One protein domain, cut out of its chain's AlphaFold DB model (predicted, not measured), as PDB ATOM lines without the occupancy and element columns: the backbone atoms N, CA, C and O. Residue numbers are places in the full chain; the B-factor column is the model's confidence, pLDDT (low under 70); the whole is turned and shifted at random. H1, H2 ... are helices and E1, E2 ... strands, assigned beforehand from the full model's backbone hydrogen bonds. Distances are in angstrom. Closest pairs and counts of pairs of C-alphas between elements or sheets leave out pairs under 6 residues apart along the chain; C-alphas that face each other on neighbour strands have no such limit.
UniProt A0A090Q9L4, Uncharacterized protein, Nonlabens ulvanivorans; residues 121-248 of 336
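This is residues 121 to 248 of the 336 residues of an uncharacterized protein of Nonlabens ulvanivorans (UniProt A0A090Q9L4). What shape does the backbone make? A small closed barrel of six strands, E1, E2, E8, E7, E6 and E9 round the ring, has H1 and H3 on its outside, and the hairpin of E3 and E4 reaches out from it as an arm where E2 runs on into E3. What builds it? The printed part has 128 residues with three named helices and nine named strands, in the order E1 E2 E3 E4 H1 H2 E5 H3 E6 E7 E8 E9; the class is mixed, and neighbour strands are antiparallel. The whole is compact, with a radius of gyration of the C-alphas of 14.8 A, and elongated, spanning 47 by 29 by 28 A.

How do the first strands pair? E1, residues 132 to 136, and E2, residues 142 to 147, form a hairpin, with N 135 and O 143 within hydrogen-bond range at 3.0 A. E2 runs on at 11 degrees into E3, residues 149 to 153, which forms a hairpin with E4, residues 156 to 160, with N 153 and O 156 at 2.8 A. How does the barrel close? E6, residues 200 to 204, E7, residues 209 to 221, and E8, residues 226 to 232, form a meander, each strand the antiparallel neighbour of the one before, with N 203 and O 210 at 2.8 A and N 218 and O 229 at 2.8 A; E7 bends by 73 degrees at residue 213. E9, residues 241 to 243, makes them a Greek key, a meander whose first strand neighbours the fourth, with N 202 and O 243 at 2.9 A. E2 and E8 are antiparallel neighbours, with N 146 and O 228 within hydrogen-bond range at 2.9 A, and E9 and E1 are antiparallel neighbours too, with N 132 and O 242 within hydrogen-bond range at 2.9 A. What else is on it? E5, residues 182 to 185, pairs with E7, with N 184 and O 219 at 2.9 A. H1, residues 162 to 170, is on the barrel, outside it, at a height over the sheet of 10.3 A, and H3, residues 187 to 193, likewise at 7.1 A; they only just touch, with 3 pairs of C-alphas within 8 A, the closest those of Ile 167 and Val 189, 6.3 A. H2, residues 174 to 177, is too short for an O i to N i+4 pair; 4 of 5 are within range in H1 and 2 of 3 in H3.

Where does the first strand begin? C-alpha 132 is at (260.473, 179.285, 195.779). Which elements are longer? E7 measures 31.2 A and E8 20.0 A from first to last C-alpha. Where does the last strand end? C-alpha 243 is at (259.528, 185.226, 196.441).

How far does it reach? The two C-alphas farthest apart, those of Glu 155 and Ile 207, are 47.9 A apart. Is it continuous and confident? The printed part has no cut and no long link; its mean pLDDT is 91.7, with residues 138 to 140 under 70.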
ATOM      1  N   ASN A 121     255.126 177.064 183.767       73.00
ATOM      2  CA  ASN A 121     255.960 177.858 182.901       73.00
ATOM      3  C   ASN A 121     257.406 177.711 183.364       73.00
ATOM      4  O   ASN A 121     257.988 178.599 183.995       73.00
ATOM      5  N   TYR A 122     257.996 176.579 182.994       80.31
ATOM      6  CA  TYR A 122     259.401 176.259 183.229       80.31
ATOM      7  C   TYR A 122     260.380 177.199 182.500       80.31
ATOM      8  O   TYR A 122     261.590 177.056 182.661       80.31
ATOM      9  N   ASN A 123     259.880 178.196 181.752       86.06
ATOM     10  CA  ASN A 123     260.687 179.248 181.126       86.06
ATOM     11  C   ASN A 123     261.066 180.383 182.093       86.06
ATOM     12  O   ASN A 123     261.863 181.249 181.731       86.06
ATOM     13  N   LEU A 124     260.495 180.422 183.302       92.38
ATOM     14  CA  LEU A 124     260.896 181.378 184.333       92.38
ATOM     15  C   LEU A 124     261.999 180.802 185.220       92.38
ATOM     16  O   LEU A 124     261.854 179.714 185.790       92.38
ATOM     17  N   LEU A 125     263.052 181.602 185.408       95.56
ATOM     18  CA  LEU A 125     264.079 181.326 186.407       95.56
ATOM     19  C   LEU A 125     263.439 181.273 187.793       95.56
ATOM     20  O   LEU A 125     262.553 182.064 188.117       95.56
ATOM     21  N   ALA A 126     263.905 180.362 188.637       95.38
ATOM     22  CA  ALA A 126     263.303 180.071 189.924       95.38
ATOM     23  C   ALA A 126     263.198 181.315 190.802       95.38
ATOM     24  O   ALA A 126     262.157 181.543 191.404       95.38
ATOM     25  N   PHE A 127     264.221 182.174 190.820       95.12
ATOM     26  CA  PHE A 127     264.184 183.413 191.600       95.12
ATOM     27  C   PHE A 127     263.191 184.471 191.081       95.12
ATOM     28  O   PHE A 127     262.863 185.398 191.820       95.12
ATOM     29  N   ASP A 128     262.687 184.326 189.853       95.38
ATOM     30  CA  ASP A 128     261.651 185.177 189.254       95.38
ATOM     31  C   ASP A 128     260.234 184.609 189.436       95.38
ATOM     32  O   ASP A 128     259.262 185.169 188.911       95.38
ATOM     33  N   ARG A 129     260.088 183.516 190.195       95.81
ATOM     34  CA  ARG A 129     258.789 182.903 190.496       95.81
ATOM     35  C   ARG A 129     258.044 183.616 191.642       95.81
ATOM     36  O   ARG A 129     258.650 184.342 192.446       95.81
ATOM     37  N   PRO A 130     256.714 183.458 191.740       96.62
ATOM     38  CA  PRO A 130     255.934 183.901 192.890       96.62
ATOM     39  C   PRO A 130     256.351 183.236 194.200       96.62
ATOM     40  O   PRO A 130     256.402 183.931 195.214       96.62
ATOM     41  N   LEU A 131     256.683 181.942 194.188       96.94
ATOM     42  CA  LEU A 131     257.232 181.225 195.339       96.94
ATOM     43  C   LEU A 131     258.418 180.352 194.945       96.94
ATOM     44  O   LEU A 131     258.480 179.797 193.853       96.94
ATOM     45  N   GLN A 132     259.354 180.211 195.879       96.12
ATOM     46  CA  GLN A 132     260.473 179.285 195.779       96.12
ATOM     47  C   GLN A 132     260.641 178.502 197.069       96.12
ATOM     48  O   GLN A 132     260.599 179.082 198.157       96.12
ATOM     49  N   GLY A 133     260.941 177.212 196.955       96.06
ATOM     50  CA  GLY A 133     261.431 176.442 198.086       96.06
ATOM     51  C   GLY A 133     262.900 176.770 198.369       96.06
ATOM     52  O   GLY A 133     263.747 176.700 197.476       96.06
ATOM     53  N   ILE A 134     263.210 177.137 199.616       96.50
ATOM     54  CA  ILE A 134     264.585 177.326 200.084       96.50
ATOM     55  C   ILE A 134     264.959 176.183 201.025       96.50
ATOM     56  O   ILE A 134     264.283 175.907 202.027       96.50
ATOM     57  N   TYR A 135     266.082 175.544 200.712       93.25
ATOM     58  CA  TYR A 135     266.557 174.358 201.408       93.25
ATOM     59  C   TYR A 135     268.032 174.471 201.745       93.25
ATOM     60  O   TYR A 135     268.824 175.105 201.044       93.25
ATOM     61  N   LYS A 136     268.410 173.806 202.835       88.25
ATOM     62  CA  LYS A 136     269.805 173.572 203.182       88.25
ATOM     63  C   LYS A 136     270.217 172.215 202.631       88.25
ATOM     64  O   LYS A 136     269.870 171.184 203.205       88.25
ATOM     65  N   ILE A 137     270.978 172.227 201.545       76.94
ATOM     66  CA  ILE A 137     271.532 171.007 200.958       76.94
ATOM     67  C   ILE A 137     272.695 170.530 201.838       76.94
ATOM     68  O   ILE A 137     273.419 171.334 202.447       76.94
ATOM     69  N   LYS A 138     272.856 169.208 201.955       63.44
ATOM     70  CA  LYS A 138     273.981 168.591 202.666       63.44
ATOM     71  C   LYS A 138     275.289 169.171 202.096       63.44
ATOM     72  O   LYS A 138     275.461 169.222 200.888       63.44
ATOM     73  N   ASP A 139     276.156 169.667 202.980       59.25
ATOM     74  CA  ASP A 139     277.450 170.304 202.668       59.25
ATOM     75  C   ASP A 139     277.478 171.788 202.234       59.25
ATOM     76  O   ASP A 139     278.481 172.244 201.689       59.25
ATOM     77  N   LYS A 140     276.498 172.590 202.696       61.66
ATOM     78  CA  LYS A 140     276.687 173.877 203.442       61.66
ATOM     79  C   LYS A 140     275.843 175.052 202.950       61.66
ATOM     80  O   LYS A 140     275.609 175.945 203.766       61.66
ATOM     81  N   SER A 141     275.384 175.085 201.700       83.88
ATOM     82  CA  SER A 141     274.656 176.255 201.201       83.88
ATOM     83  C   SER A 141     273.144 176.137 201.378       83.88
ATOM     84  O   SER A 141     272.501 175.168 200.971       83.88
ATOM     85  N   THR A 142     272.562 177.175 201.971       92.50
ATOM     86  CA  THR A 142     271.143 177.463 201.811       92.50
ATOM     87  C   THR A 142     270.924 178.003 200.405       92.50
ATOM     88  O   THR A 142     271.571 178.982 200.016       92.50
ATOM     89  N   SER A 143     270.032 177.363 199.655       95.25
ATOM     90  CA  SER A 143     269.786 177.690 198.252       95.25
ATOM     91  C   SER A 143     268.302 177.637 197.914       95.25
ATOM     92  O   SER A 143     267.550 176.875 198.524       95.25
ATOM     93  N   ILE A 144     267.900 178.419 196.915       96.44
ATOM     94  CA  ILE A 144     266.676 178.136 196.155       96.44
ATOM     95  C   ILE A 144     266.950 176.882 195.331       96.44
ATOM     96  O   ILE A 144     267.991 176.833 194.677       96.44
ATOM     97  N   ILE A 145     266.052 175.903 195.373       94.19
ATOM     98  CA  ILE A 145     266.109 174.709 194.521       94.19
ATOM     99  C   ILE A 145     265.112 174.885 193.384       94.19
ATOM    100  O   ILE A 145     264.030 175.430 193.599       94.19
ATOM    101  N   ALA A 146     265.506 174.466 192.187       93.44
ATOM    102  CA  ALA A 146     264.642 174.433 191.024       93.44
ATOM    103  C   ALA A 146     264.769 173.075 190.337       93.44
ATOM    104  O   ALA A 146     265.863 172.682 189.908       93.44
ATOM    105  N   ASP A 147     263.640 172.383 190.249       90.44
ATOM    106  CA  ASP A 147     263.549 171.078 189.613       90.44
ATOM    107  C   ASP A 147     263.735 171.190 188.099       90.44
ATOM    108  O   ASP A 147     263.372 172.192 187.471       90.44
ATOM    109  N   ILE A 148     264.293 170.135 187.510       90.81
ATOM    110  CA  ILE A 148     264.350 169.974 186.060       90.81
ATOM    111  C   ILE A 148     263.113 169.194 185.640       90.81
ATOM    112  O   ILE A 148     262.961 168.026 185.999       90.81
ATOM    113  N   HIS A 149     262.232 169.840 184.880       89.56
ATOM    114  CA  HIS A 149     261.036 169.184 184.381       89.56
ATOM    115  C   HIS A 149     261.375 168.288 183.190       89.56
ATOM    116  O   HIS A 149     262.228 168.623 182.365       89.56
ATOM    117  N   TRP A 150     260.693 167.152 183.092       86.31
ATOM    118  CA  TRP A 150     260.828 166.221 181.982       86.31
ATOM    119  C   TRP A 150     259.511 166.136 181.240       86.31
ATOM    120  O   TRP A 150     258.498 165.721 181.797       86.31
ATOM    121  N   LYS A 151     259.548 166.493 179.963       88.56
ATOM    122  CA  LYS A 151     258.391 166.434 179.085       88.56
ATOM    123  C   LYS A 151     258.539 165.293 178.105       88.56
ATOM    124  O   LYS A 151     259.541 165.193 177.395       88.56
ATOM    125  N   GLU A 152     257.517 164.458 178.047       89.94
ATOM    126  CA  GLU A 152     257.407 163.421 177.033       89.94
ATOM    127  C   GLU A 152     257.066 164.060 175.680       89.94
ATOM    128  O   GLU A 152     256.069 164.770 175.528       89.94
ATOM    129  N   VAL A 153     257.926 163.838 174.689       92.06
ATOM    130  CA  VAL A 153     257.728 164.272 173.307       92.06
ATOM    131  C   VAL A 153     257.983 163.080 172.397       92.06
ATOM    132  O   VAL A 153     259.121 162.624 172.240       92.06
ATOM    133  N   ALA A 154     256.899 162.602 171.779       89.31
ATOM    134  CA  ALA A 154     256.850 161.359 171.015       89.31
ATOM    135  C   ALA A 154     257.282 160.150 171.865       89.31
ATOM    136  O   ALA A 154     256.535 159.745 172.741       89.31
ATOM    137  N   GLU A 155     258.471 159.600 171.619       91.06
ATOM    138  CA  GLU A 155     259.023 158.423 172.312       91.06
ATOM    139  C   GLU A 155     260.287 158.786 173.114       91.06
ATOM    140  O   GLU A 155     261.168 157.957 173.348       91.06
ATOM    141  N   SER A 156     260.430 160.062 173.477       91.38
ATOM    142  CA  SER A 156     261.601 160.579 174.183       91.38
ATOM    143  C   SER A 156     261.208 161.550 175.288       91.38
ATOM    144  O   SER A 156     260.152 162.177 175.229       91.38
ATOM    145  N   TYR A 157     262.090 161.711 176.272       88.25
ATOM    146  CA  TYR A 157     261.950 162.726 177.311       88.25
ATOM    147  C   TYR A 157     262.924 163.869 177.051       88.25
ATOM    148  O   TYR A 157     264.132 163.652 176.917       88.25
ATOM    149  N   ILE A 158     262.401 165.091 176.999       90.62
ATOM    150  CA  ILE A 158     263.206 166.309 176.922       90.62
ATOM    151  C   ILE A 158     263.201 167.026 178.269       90.62
ATOM    152  O   ILE A 158     262.183 167.078 178.957       90.62
ATOM    153  N   LYS A 159     264.353 167.588 178.637       91.25
ATOM    154  CA  LYS A 159     264.484 168.436 179.822       91.25
ATOM    155  C   LYS A 159     263.967 169.837 179.507       91.25
ATOM    156  O   LYS A 159     264.462 170.456 178.568       91.25
ATOM    157  N   GLU A 160     263.050 170.342 180.321       91.00
ATOM    158  CA  GLU A 160     262.575 171.726 180.308       91.00
ATOM    159  C   GLU A 160     263.024 172.419 181.609       91.00
ATOM    160  O   GLU A 160     262.570 172.098 182.707       91.00
ATOM    161  N   SER A 161     263.977 173.352 181.500       94.62
ATOM    162  CA  SER A 161     264.451 174.168 182.625       94.62
ATOM    163  C   SER A 161     265.141 175.431 182.113       94.62
ATOM    164  O   SER A 161     266.187 175.353 181.466       94.62
ATOM    165  N   ALA A 162     264.597 176.597 182.474       95.69
ATOM    166  CA  ALA A 162     265.208 177.891 182.178       95.69
ATOM    167  C   ALA A 162     266.648 177.996 182.703       95.69
ATOM    168  O   ALA A 162     267.509 178.587 182.052       95.69
ATOM    169  N   GLU A 163     266.937 177.406 183.865       96.81
ATOM    170  CA  GLU A 163     268.282 177.345 184.431       96.81
ATOM    171  C   GLU A 163     269.231 176.516 183.584       96.81
ATOM    172  O   GLU A 163     270.353 176.950 183.319       96.81
ATOM    173  N   LEU A 164     268.799 175.327 183.161       95.50
ATOM    174  CA  LEU A 164     269.630 174.449 182.351       95.50
ATOM    175  C   LEU A 164     269.907 175.072 180.980       95.50
ATOM    176  O   LEU A 164     271.044 175.018 180.511       95.50
ATOM    177  N   ASP A 165     268.908 175.707 180.372       95.75
ATOM    178  CA  ASP A 165     269.064 176.443 179.116       95.75
ATOM    179  C   ASP A 165     270.031 177.618 179.278       95.75
ATOM    180  O   ASP A 165     270.919 177.829 178.445       95.75
ATOM    181  N   LEU A 166     269.919 178.342 180.394       96.50
ATOM    182  CA  LEU A 166     270.827 179.428 180.728       96.50
ATOM    183  C   LEU A 166     272.264 178.920 180.925       96.50
ATOM    184  O   LEU A 166     273.192 179.536 180.410       96.50
ATOM    185  N   ILE A 167     272.472 177.792 181.609       96.62
ATOM    186  CA  ILE A 167     273.802 177.184 181.761       96.62
ATOM    187  C   ILE A 167     274.343 176.752 180.394       96.62
ATOM    188  O   ILE A 167     275.460 177.128 180.043       96.62
ATOM    189  N   LYS A 168     273.555 176.028 179.588       95.69
ATOM    190  CA  LYS A 168     273.951 175.528 178.257       95.69
ATOM    191  C   LYS A 168     274.321 176.643 177.281       95.69
ATOM    192  O   LYS A 168     275.228 176.457 176.472       95.69
ATOM    193  N   LYS A 169     273.676 177.809 177.378       96.19
ATOM    194  CA  LYS A 169     274.011 179.004 176.587       96.19
ATOM    195  C   LYS A 169     275.476 179.430 176.751       96.19
ATOM    196  O   LYS A 169     276.081 179.876 175.778       96.19
ATOM    197  N   TYR A 170     276.045 179.295 177.951       95.62
ATOM    198  CA  TYR A 170     277.436 179.672 178.247       95.62
ATOM    199  C   TYR A 170     278.384 178.467 178.314       95.62
ATOM    200  O   TYR A 170     279.568 178.603 178.011       95.62
ATOM    201  N   HIS A 171     277.858 177.281 178.634       95.31
ATOM    202  CA  HIS A 171     278.588 176.020 178.765       95.31
ATOM    203  C   HIS A 171     277.922 174.908 177.930       95.31
ATOM    204  O   HIS A 171     277.307 174.001 178.492       95.31
ATOM    205  N   PRO A 172     278.039 174.914 176.585       93.50
ATOM    206  CA  PRO A 172     277.330 173.955 175.723       93.50
ATOM    207  C   PRO A 172     277.697 172.483 175.960       93.50
ATOM    208  O   PRO A 172     276.927 171.589 175.628       93.50
ATOM    209  N   SER A 173     278.870 172.220 176.541       91.25
ATOM    210  CA  SER A 173     279.370 170.873 176.851       91.25
ATOM    211  C   SER A 173     279.067 170.432 178.288       91.25
ATOM    212  O   SER A 173     279.718 169.518 178.794       91.25
ATOM    213  N   ILE A 174     278.097 171.072 178.953       91.19
ATOM    214  CA  ILE A 174     277.756 170.828 180.360       91.19
ATOM    215  C   ILE A 174     277.563 169.342 180.681       91.19
ATOM    216  O   ILE A 174     278.115 168.851 181.663       91.19
ATOM    217  N   ASP A 175     276.896 168.590 179.803       85.06
ATOM    218  CA  ASP A 175     276.610 167.166 180.008       85.06
ATOM    219  C   ASP A 175     277.870 166.286 180.116       85.06
ATOM    220  O   ASP A 175     277.794 165.180 180.645       85.06
ATOM    221  N   THR A 176     279.026 166.782 179.660       83.38
ATOM    222  CA  THR A 176     280.323 166.083 179.738       83.38
ATOM    223  C   THR A 176     281.220 166.554 180.885       83.38
ATOM    224  O   THR A 176     282.197 165.880 181.200       83.38
ATOM    225  N   ILE A 177     280.919 167.708 181.490       81.44
ATOM    226  CA  ILE A 177     281.796 168.385 182.465       81.44
ATOM    227  C   ILE A 177     281.280 168.224 183.900       81.44
ATOM    228  O   ILE A 177     282.064 168.284 184.843       81.44
ATOM    229  N   VAL A 178     279.973 168.018 184.078       84.00
ATOM    230  CA  VAL A 178     279.346 167.894 185.400       84.00
ATOM    231  C   VAL A 178     279.878 166.663 186.127       84.00
ATOM    232  O   VAL A 178     279.655 165.531 185.701       84.00
ATOM    233  N   GLU A 179     280.548 166.886 187.258       83.00
ATOM    234  CA  GLU A 179     280.871 165.805 188.186       83.00
ATOM    235  C   GLU A 179     279.579 165.270 188.811       83.00
ATOM    236  O   GLU A 179     278.828 166.035 189.427       83.00
ATOM    237  N   SER A 180     279.339 163.962 188.692       85.19
ATOM    238  CA  SER A 180     278.225 163.305 189.376       85.19
ATOM    239  C   SER A 180     278.369 163.410 190.897       85.19
ATOM    240  O   SER A 180     279.486 163.440 191.424       85.19
ATOM    241  N   ASN A 181     277.244 163.394 191.616       84.00
ATOM    242  CA  ASN A 181     277.193 163.414 193.086       84.00
ATOM    243  C   ASN A 181     277.741 164.696 193.745       84.00
ATOM    244  O   ASN A 181     278.031 164.711 194.946       84.00
ATOM    245  N   LYS A 182     277.889 165.790 192.988       87.44
ATOM    246  CA  LYS A 182     278.298 167.099 193.513       87.44
ATOM    247  C   LYS A 182     277.559 168.234 192.819       87.44
ATOM    248  O   LYS A 182     277.140 168.125 191.671       87.44
ATOM    249  N   VAL A 183     277.440 169.354 193.530       89.06
ATOM    250  CA  VAL A 183     276.969 170.610 192.941       89.06
ATOM    251  C   VAL A 183     278.128 171.261 192.191       89.06
ATOM    252  O   VAL A 183     279.165 171.564 192.783       89.06
ATOM    253  N   ASN A 184     277.937 171.501 190.898       93.00
ATOM    254  CA  ASN A 184     278.871 172.218 190.036       93.00
ATOM    255  C   ASN A 184     278.383 173.666 189.913       93.00
ATOM    256  O   ASN A 184     277.248 173.883 189.498       93.00
ATOM    257  N   PHE A 185     279.200 174.649 190.302       93.50
ATOM    258  CA  PHE A 185     278.818 176.068 190.285       93.50
ATOM    259  C   PHE A 185     279.300 176.785 189.020       93.50
ATOM    260  O   PHE A 185     280.469 176.687 188.650       93.50
ATOM    261  N   PHE A 186     278.412 177.576 188.420       93.88
ATOM    262  CA  PHE A 186     278.631 178.371 187.209       93.88
ATOM    263  C   PHE A 186     278.510 179.862 187.541       93.88
ATOM    264  O   PHE A 186     277.528 180.535 187.218       93.88
ATOM    265  N   SER A 187     279.497 180.381 188.272       87.38
ATOM    266  CA  SER A 187     279.492 181.767 188.766       87.38
ATOM    267  C   SER A 187     279.528 182.814 187.641       87.38
ATOM    268  O   SER A 187     279.030 183.931 187.803       87.38
ATOM    269  N   ASP A 188     280.061 182.449 186.476       92.06
ATOM    270  CA  ASP A 188     280.146 183.280 185.277       92.06
ATOM    271  C   ASP A 188     278.808 183.425 184.540       92.06
ATOM    272  O   ASP A 188     278.565 184.475 183.939       92.06
ATOM    273  N   VAL A 189     277.926 182.421 184.618       94.94
ATOM    274  CA  VAL A 189     276.617 182.409 183.941       94.94
ATOM    275  C   VAL A 189     275.767 183.580 184.402       94.94
ATOM    276  O   VAL A 189     275.345 184.408 183.591       94.94
ATOM    277  N   LEU A 190     275.565 183.701 185.720       93.62
ATOM    278  CA  LEU A 190     274.778 184.803 186.255       93.62
ATOM    279  C   LEU A 190     275.450 186.118 185.905       93.62
ATOM    280  O   LEU A 190     274.792 186.957 185.295       93.62
ATOM    281  N   ALA A 191     276.738 186.284 186.228       91.38
ATOM    282  CA  ALA A 191     277.489 187.512 185.977       91.38
ATOM    283  C   ALA A 191     277.382 187.995 184.519       91.38
ATOM    284  O   ALA A 191     277.237 189.200 184.288       91.38
ATOM    285  N   SER A 192     277.394 187.062 183.564       93.50
ATOM    286  CA  SER A 192     277.282 187.335 182.132       93.50
ATOM    287  C   SER A 192     275.874 187.733 181.701       93.50
ATOM    288  O   SER A 192     275.744 188.679 180.922       93.50
ATOM    289  N   GLU A 193     274.837 187.072 182.224       94.50
ATOM    290  CA  GLU A 193     273.446 187.319 181.825       94.50
ATOM    291  C   GLU A 193     272.905 188.657 182.349       94.50
ATOM    292  O   GLU A 193     272.328 189.430 181.589       94.50
ATOM    293  N   PHE A 194     273.150 188.993 183.622       91.19
ATOM    294  CA  PHE A 194     272.618 190.229 184.234       91.19
ATOM    295  C   PHE A 194     273.725 191.196 184.673       91.19
ATOM    296  O   PHE A 194     273.897 191.541 185.850       91.19
ATOM    297  N   LYS A 195     274.550 191.610 183.712       89.56
ATOM    298  CA  LYS A 195     275.672 192.528 183.954       89.56
ATOM    299  C   LYS A 195     275.218 193.751 184.756       89.56
ATOM    300  O   LYS A 195     274.281 194.440 184.372       89.56
ATOM    301  N   ASN A 196     275.920 194.031 185.854       85.69
ATOM    302  CA  ASN A 196     275.715 195.202 186.719       85.69
ATOM    303  C   ASN A 196     274.351 195.307 187.432       85.69
ATOM    304  O   ASN A 196     274.060 196.357 187.996       85.69
ATOM    305  N   VAL A 197     273.534 194.250 187.460       89.88
ATOM    306  CA  VAL A 197     272.256 194.244 188.194       89.88
ATOM    307  C   VAL A 197     272.351 193.281 189.368       89.88
ATOM    308  O   VAL A 197     272.489 192.082 189.162       89.88
ATOM    309  N   GLU A 198     272.303 193.751 190.612       89.56
ATOM    310  CA  GLU A 198     272.230 192.824 191.746       89.56
ATOM    311  C   GLU A 198     270.886 192.087 191.734       89.56
ATOM    312  O   GLU A 198     269.834 192.707 191.613       89.56
ATOM    313  N   ARG A 199     270.924 190.755 191.844       93.38
ATOM    314  CA  ARG A 199     269.719 189.926 191.837       93.38
ATOM    315  C   ARG A 199     269.331 189.687 193.277       93.38
ATOM    316  O   ARG A 199     270.122 189.133 194.043       93.38
ATOM    317  N   THR A 200     268.135 190.119 193.634       96.69
ATOM    318  CA  THR A 200     267.630 190.027 194.997       96.69
ATOM    319  C   THR A 200     266.258 189.390 195.010       96.69
ATOM    320  O   THR A 200     265.436 189.689 194.150       96.69
ATOM    321  N   VAL A 201     265.993 188.597 196.038       97.88
ATOM    322  CA  VAL A 201     264.676 188.015 196.313       97.88
ATOM    323  C   VAL A 201     264.244 188.356 197.732       97.88
ATOM    324  O   VAL A 201     265.080 188.522 198.627       97.88
ATOM    325  N   TYR A 202     262.935 188.439 197.956       98.50
ATOM    326  CA  TYR A 202     262.396 188.412 199.307       98.50
ATOM    327  C   TYR A 202     262.499 186.984 199.828       98.50
ATOM    328  O   TYR A 202     262.108 186.033 199.165       98.50
ATOM    329  N   THR A 203     263.057 186.830 201.018       98.50
ATOM    330  CA  THR A 203     263.236 185.538 201.679       98.50
ATOM    331  C   THR A 203     262.578 185.568 203.040       98.50
ATOM    332  O   THR A 203     262.602 186.594 203.726       98.50
ATOM    333  N   PHE A 204     262.015 184.430 203.423       98.25
ATOM    334  CA  PHE A 204     261.184 184.285 204.603       98.25
ATOM    335  C   PHE A 204     261.712 183.129 205.447       98.25
ATOM    336  O   PHE A 204     261.938 182.026 204.939       98.25
ATOM    337  N   SER A 205     261.924 183.394 206.732       97.31
ATOM    338  CA  SER A 205     262.154 182.378 207.759       97.31
ATOM    339  C   SER A 205     260.873 182.175 208.570       97.31
ATOM    340  O   SER A 205     259.816 182.719 208.248       97.31
ATOM    341  N   ASN A 206     260.957 181.417 209.658       95.88
ATOM    342  CA  ASN A 206     259.847 181.263 210.592       95.88
ATOM    343  C   ASN A 206     259.585 182.498 211.477       95.88
ATOM    344  O   ASN A 206     258.611 182.494 212.226       95.88
ATOM    345  N   ILE A 207     260.443 183.520 211.431       96.94
ATOM    346  CA  ILE A 207     260.339 184.698 212.307       96.94
ATOM    347  C   ILE A 207     260.424 186.031 211.566       96.94
ATOM    348  O   ILE A 207     259.969 187.041 212.100       96.94
ATOM    349  N   GLU A 208     261.010 186.071 210.367       97.31
ATOM    350  CA  GLU A 208     261.240 187.332 209.670       97.31
ATOM    351  C   GLU A 208     261.223 187.224 208.142       97.31
ATOM    352  O   GLU A 208     261.381 186.156 207.544       97.31
ATOM    353  N   LYS A 209     261.063 188.396 207.522       97.31
ATOM    354  CA  LYS A 209     261.245 188.658 206.093       97.31
ATOM    355  C   LYS A 209     262.513 189.487 205.913       97.31
ATOM    356  O   LYS A 209     262.698 190.479 206.615       97.31
ATOM    357  N   LYS A 210     263.327 189.159 204.912       97.62
ATOM    358  CA  LYS A 210     264.486 189.967 204.497       97.62
ATOM    359  C   LYS A 210     264.705 189.904 202.989       97.62
ATOM    360  O   LYS A 210     264.190 189.008 202.327       97.62
ATOM    361  N   ILE A 211     265.507 190.822 202.464       98.12
ATOM    362  CA  ILE A 211     265.973 190.787 201.074       98.12
ATOM    363  C   ILE A 211     267.319 190.059 201.043       98.12
ATOM    364  O   ILE A 211     268.224 190.408 201.803       98.12
ATOM    365  N   SER A 212     267.446 189.053 200.182       97.88
ATOM    366  CA  SER A 212     268.673 188.271 200.018       97.88
ATOM    367  C   SER A 212     269.194 188.391 198.594       97.88
ATOM    368  O   SER A 212     268.431 188.265 197.638       97.88
ATOM    369  N   SER A 213     270.501 188.603 198.457       97.12
ATOM    370  CA  SER A 213     271.169 188.654 197.157       97.12
ATOM    371  C   SER A 213     271.614 187.267 196.710       97.12
ATOM    372  O   SER A 213     272.266 186.543 197.471       97.12
ATOM    373  N   ILE A 214     271.318 186.935 195.459       96.06
ATOM    374  CA  ILE A 214     271.777 185.712 194.800       96.06
ATOM    375  C   ILE A 214     273.265 185.851 194.469       96.06
ATOM    376  O   ILE A 214     273.740 186.938 194.121       96.06
ATOM    377  N   ASN A 215     273.999 184.754 194.628       93.88
ATOM    378  CA  ASN A 215     275.431 184.667 194.388       93.88
ATOM    379  C   ASN A 215     275.735 183.835 193.143       93.88
ATOM    380  O   ASN A 215     276.204 184.377 192.147       93.88
ATOM    381  N   GLU A 216     275.444 182.536 193.191       93.44
ATOM    382  CA  GLU A 216     275.851 181.580 192.159       93.44
ATOM    383  C   GLU A 216     274.684 180.691 191.749       93.44
ATOM    384  O   GLU A 216     273.805 180.402 192.563       93.44
ATOM    385  N   LEU A 217     274.720 180.247 190.493       96.06
ATOM    386  CA  LEU A 217     273.879 179.183 189.963       96.06
ATOM    387  C   LEU A 217     274.691 177.886 189.955       96.06
ATOM    388  O   LEU A 217     275.823 177.870 189.472       96.06
ATOM    389  N   GLY A 218     274.128 176.821 190.509       94.75
ATOM    390  CA  GLY A 218     274.697 175.483 190.512       94.75
ATOM    391  C   GLY A 218     273.802 174.463 189.816       94.75
ATOM    392  O   GLY A 218     272.595 174.669 189.686       94.75
ATOM    393  N   LEU A 219     274.414 173.365 189.378       95.00
ATOM    394  CA  LEU A 219     273.752 172.170 188.858       95.00
ATOM    395  C   LEU A 219     274.231 170.962 189.661       95.00
ATOM    396  O   LEU A 219     275.437 170.713 189.760       95.00
ATOM    397  N   TYR A 220     273.286 170.214 190.215       91.81
ATOM    398  CA  TYR A 220     273.517 168.895 190.781       91.81
ATOM    399  C   TYR A 220     272.991 167.843 189.815       91.81
ATOM    400  O   TYR A 220     271.876 167.972 189.310       91.81
ATOM    401  N   LYS A 221     273.780 166.792 189.597       90.75
ATOM    402  CA  LYS A 221     273.377 165.629 188.813       90.75
ATOM    403  C   LYS A 221     273.888 164.360 189.474       90.75
ATOM    404  O   LYS A 221     275.068 164.248 189.811       90.75
ATOM    405  N   ASP A 222     272.994 163.406 189.625       86.94
ATOM    406  CA  ASP A 222     273.268 162.045 190.060       86.94
ATOM    407  C   ASP A 222     272.350 161.076 189.300       86.94
ATOM    408  O   ASP A 222     271.582 161.506 188.440       86.94
ATOM    409  N   GLU A 223     272.450 159.778 189.572       82.94
ATOM    410  CA  GLU A 223     271.661 158.736 188.906       82.94
ATOM    411  C   GLU A 223     270.151 158.966 189.035       82.94
ATOM    412  O   GLU A 223     269.423 158.773 188.064       82.94
ATOM    413  N   CYS A 224     269.695 159.422 190.202       80.12
ATOM    414  CA  CYS A 224     268.269 159.575 190.473       80.12
ATOM    415  C   CYS A 224     267.818 161.026 190.705       80.12
ATOM    416  O   CYS A 224     266.625 161.308 190.704       80.12
ATOM    417  N   LEU A 225     268.750 161.966 190.897       84.62
ATOM    418  CA  LEU A 225     268.418 163.341 191.266       84.62
ATOM    419  C   LEU A 225     269.153 164.349 190.396       84.62
ATOM    420  O   LEU A 225     270.385 164.369 190.340       84.62
ATOM    421  N   GLU A 226     268.391 165.247 189.785       89.81
ATOM    422  CA  GLU A 226     268.924 166.361 189.016       89.81
ATOM    423  C   GLU A 226     268.148 167.636 189.347       89.81
ATOM    424  O   GLU A 226     266.929 167.688 189.208       89.81
ATOM    425  N   TYR A 227     268.856 168.669 189.799       92.62
ATOM    426  CA  TYR A 227     268.263 169.969 190.107       92.62
ATOM    427  C   TYR A 227     269.278 171.080 189.882       92.62
ATOM    428  O   TYR A 227     270.496 170.875 189.921       92.62
ATOM    429  N   THR A 228     268.771 172.294 189.722       94.94
ATOM    430  CA  THR A 228     269.592 173.502 189.770       94.94
ATOM    431  C   THR A 228     269.364 174.240 191.080       94.94
ATOM    432  O   THR A 228     268.337 174.073 191.742       94.94
ATOM    433  N   ASN A 229     270.351 175.021 191.513       95.31
ATOM    434  CA  ASN A 229     270.238 175.758 192.762       95.31
ATOM    435  C   ASN A 229     270.868 177.147 192.700       95.31
ATOM    436  O   ASN A 229     271.929 177.338 192.114       95.31
ATOM    437  N   TYR A 230     270.251 178.105 193.386       96.31
ATOM    438  CA  TYR A 230     270.799 179.448 193.559       96.31
ATOM    439  C   TYR A 230     271.274 179.656 194.990       96.31
ATOM    440  O   TYR A 230     270.464 179.618 195.918       96.31
ATOM    441  N   THR A 231     272.565 179.913 195.183       95.31
ATOM    442  CA  THR A 231     273.120 180.228 196.508       95.31
ATOM    443  C   THR A 231     272.951 181.707 196.838       95.31
ATOM    444  O   THR A 231     272.903 182.567 195.958       95.31
ATOM    445  N   PHE A 232     272.900 182.028 198.129       95.50
ATOM    446  CA  PHE A 232     272.884 183.412 198.605       95.50
ATOM    447  C   PHE A 232     274.284 183.918 198.961       95.50
ATOM    448  O   PHE A 232     275.103 183.175 199.505       95.50
ATOM    449  N   LYS A 233     274.538 185.219 198.757       94.12
ATOM    450  CA  LYS A 233     275.798 185.860 199.189       94.12
ATOM    451  C   LYS A 233     276.009 185.733 200.700       94.12
ATOM    452  O   LYS A 233     277.122 185.504 201.162       94.12
ATOM    453  N   LYS A 234     274.928 185.877 201.474       93.75
ATOM    454  CA  LYS A 234     274.913 185.665 202.925       93.75
ATOM    455  C   LYS A 234     274.139 184.393 203.242       93.75
ATOM    456  O   LYS A 234     272.928 184.337 203.054       93.75
ATOM    457  N   GLN A 235     274.852 183.400 203.758       91.88
ATOM    458  CA  GLN A 235     274.274 182.122 204.153       91.88
ATOM    459  C   GLN A 235     273.430 182.268 205.422       91.88
ATOM    460  O   GLN A 235     273.847 182.897 206.394       91.88
ATOM    461  N   ASP A 236     272.239 181.676 205.402       90.69
ATOM    462  CA  ASP A 236     271.321 181.624 206.534       90.69
ATOM    463  C   ASP A 236     270.505 180.337 206.451       90.69
ATOM    464  O   ASP A 236     269.732 180.145 205.518       90.69
ATOM    465  N   SER A 237     270.684 179.438 207.412       87.88
ATOM    466  CA  SER A 237     270.014 178.135 207.416       87.88
ATOM    467  C   SER A 237     268.555 178.173 207.861       87.88
ATOM    468  O   SER A 237     267.913 177.128 207.868       87.88
ATOM    469  N   THR A 238     268.048 179.328 208.286       92.56
ATOM    470  CA  THR A 238     266.669 179.484 208.773       92.56
ATOM    471  C   THR A 238     265.678 179.829 207.666       92.56
ATOM    472  O   THR A 238     264.473 179.830 207.906       92.56
ATOM    473  N   LEU A 239     266.166 180.126 206.458       95.75
ATOM    474  CA  LEU A 239     265.320 180.464 205.321       95.75
ATOM    475  C   LEU A 239     264.500 179.257 204.865       95.75
ATOM    476  O   LEU A 239     265.026 178.151 204.737       95.75
ATOM    477  N   LEU A 240     263.220 179.497 204.599       96.62
ATOM    478  CA  LEU A 240     262.254 178.473 204.213       96.62
ATOM    479  C   LEU A 240     261.729 178.699 202.798       96.62
ATOM    480  O   LEU A 240     261.678 177.756 202.013       96.62
ATOM    481  N   ILE A 241     261.339 179.934 202.476       97.81
ATOM    482  CA  ILE A 241     260.675 180.281 201.215       97.81
ATOM    483  C   ILE A 241     261.281 181.561 200.636       97.81
ATOM    484  O   ILE A 241     261.693 182.457 201.380       97.81
ATOM    485  N   GLY A 242     261.340 181.637 199.309       98.00
ATOM    486  CA  GLY A 242     261.649 182.841 198.545       98.00
ATOM    487  C   GLY A 242     260.432 183.353 197.772       98.00
ATOM    488  O   GLY A 242     259.495 182.602 197.508       98.00
ATOM    489  N   SER A 243     260.448 184.633 197.410       98.12
ATOM    490  CA  SER A 243     259.528 185.226 196.441       98.12
ATOM    491  C   SER A 243     260.170 186.433 195.759       98.12
ATOM    492  O   SER A 243     260.890 187.212 196.392       98.12
ATOM    493  N   ARG A 244     259.833 186.675 194.490       97.00
ATOM    494  CA  ARG A 244     260.088 187.982 193.860       97.00
ATOM    495  C   ARG A 244     259.178 189.092 194.398       97.00
ATOM    496  O   ARG A 244     259.461 190.273 194.206       97.00
ATOM    497  N   TYR A 245     258.066 188.727 195.037       96.88
ATOM    498  CA  TYR A 245     257.081 189.656 195.575       96.88
ATOM    499  C   TYR A 245     257.343 189.936 197.053       96.88
ATOM    500  O   TYR A 245     257.742 189.070 197.830       96.88
ATOM    501  N   ASN A 246     257.072 191.173 197.461       96.12
ATOM    502  CA  ASN A 246     257.158 191.583 198.855       96.12
ATOM    503  C   ASN A 246     255.924 191.111 199.642       96.12
ATOM    504  O   ASN A 246     255.038 191.912 199.907       96.12
ATOM    505  N   ILE A 247     255.847 189.832 200.000       95.94
ATOM    506  CA  ILE A 247     254.669 189.272 200.681       95.94
ATOM    507  C   ILE A 247     254.592 189.781 202.129       95.94
ATOM    508  O   ILE A 247     255.587 189.792 202.865       95.94
ATOM    509  N   ASP A 248     253.411 190.214 202.558       95.19
ATOM    510  CA  ASP A 248     253.150 190.662 203.920       95.19
ATOM    511  C   ASP A 248     252.540 189.539 204.758       95.19
ATOM    512  O   ASP A 248     251.437 189.053 204.499       95.19
TER     513      ASP A 248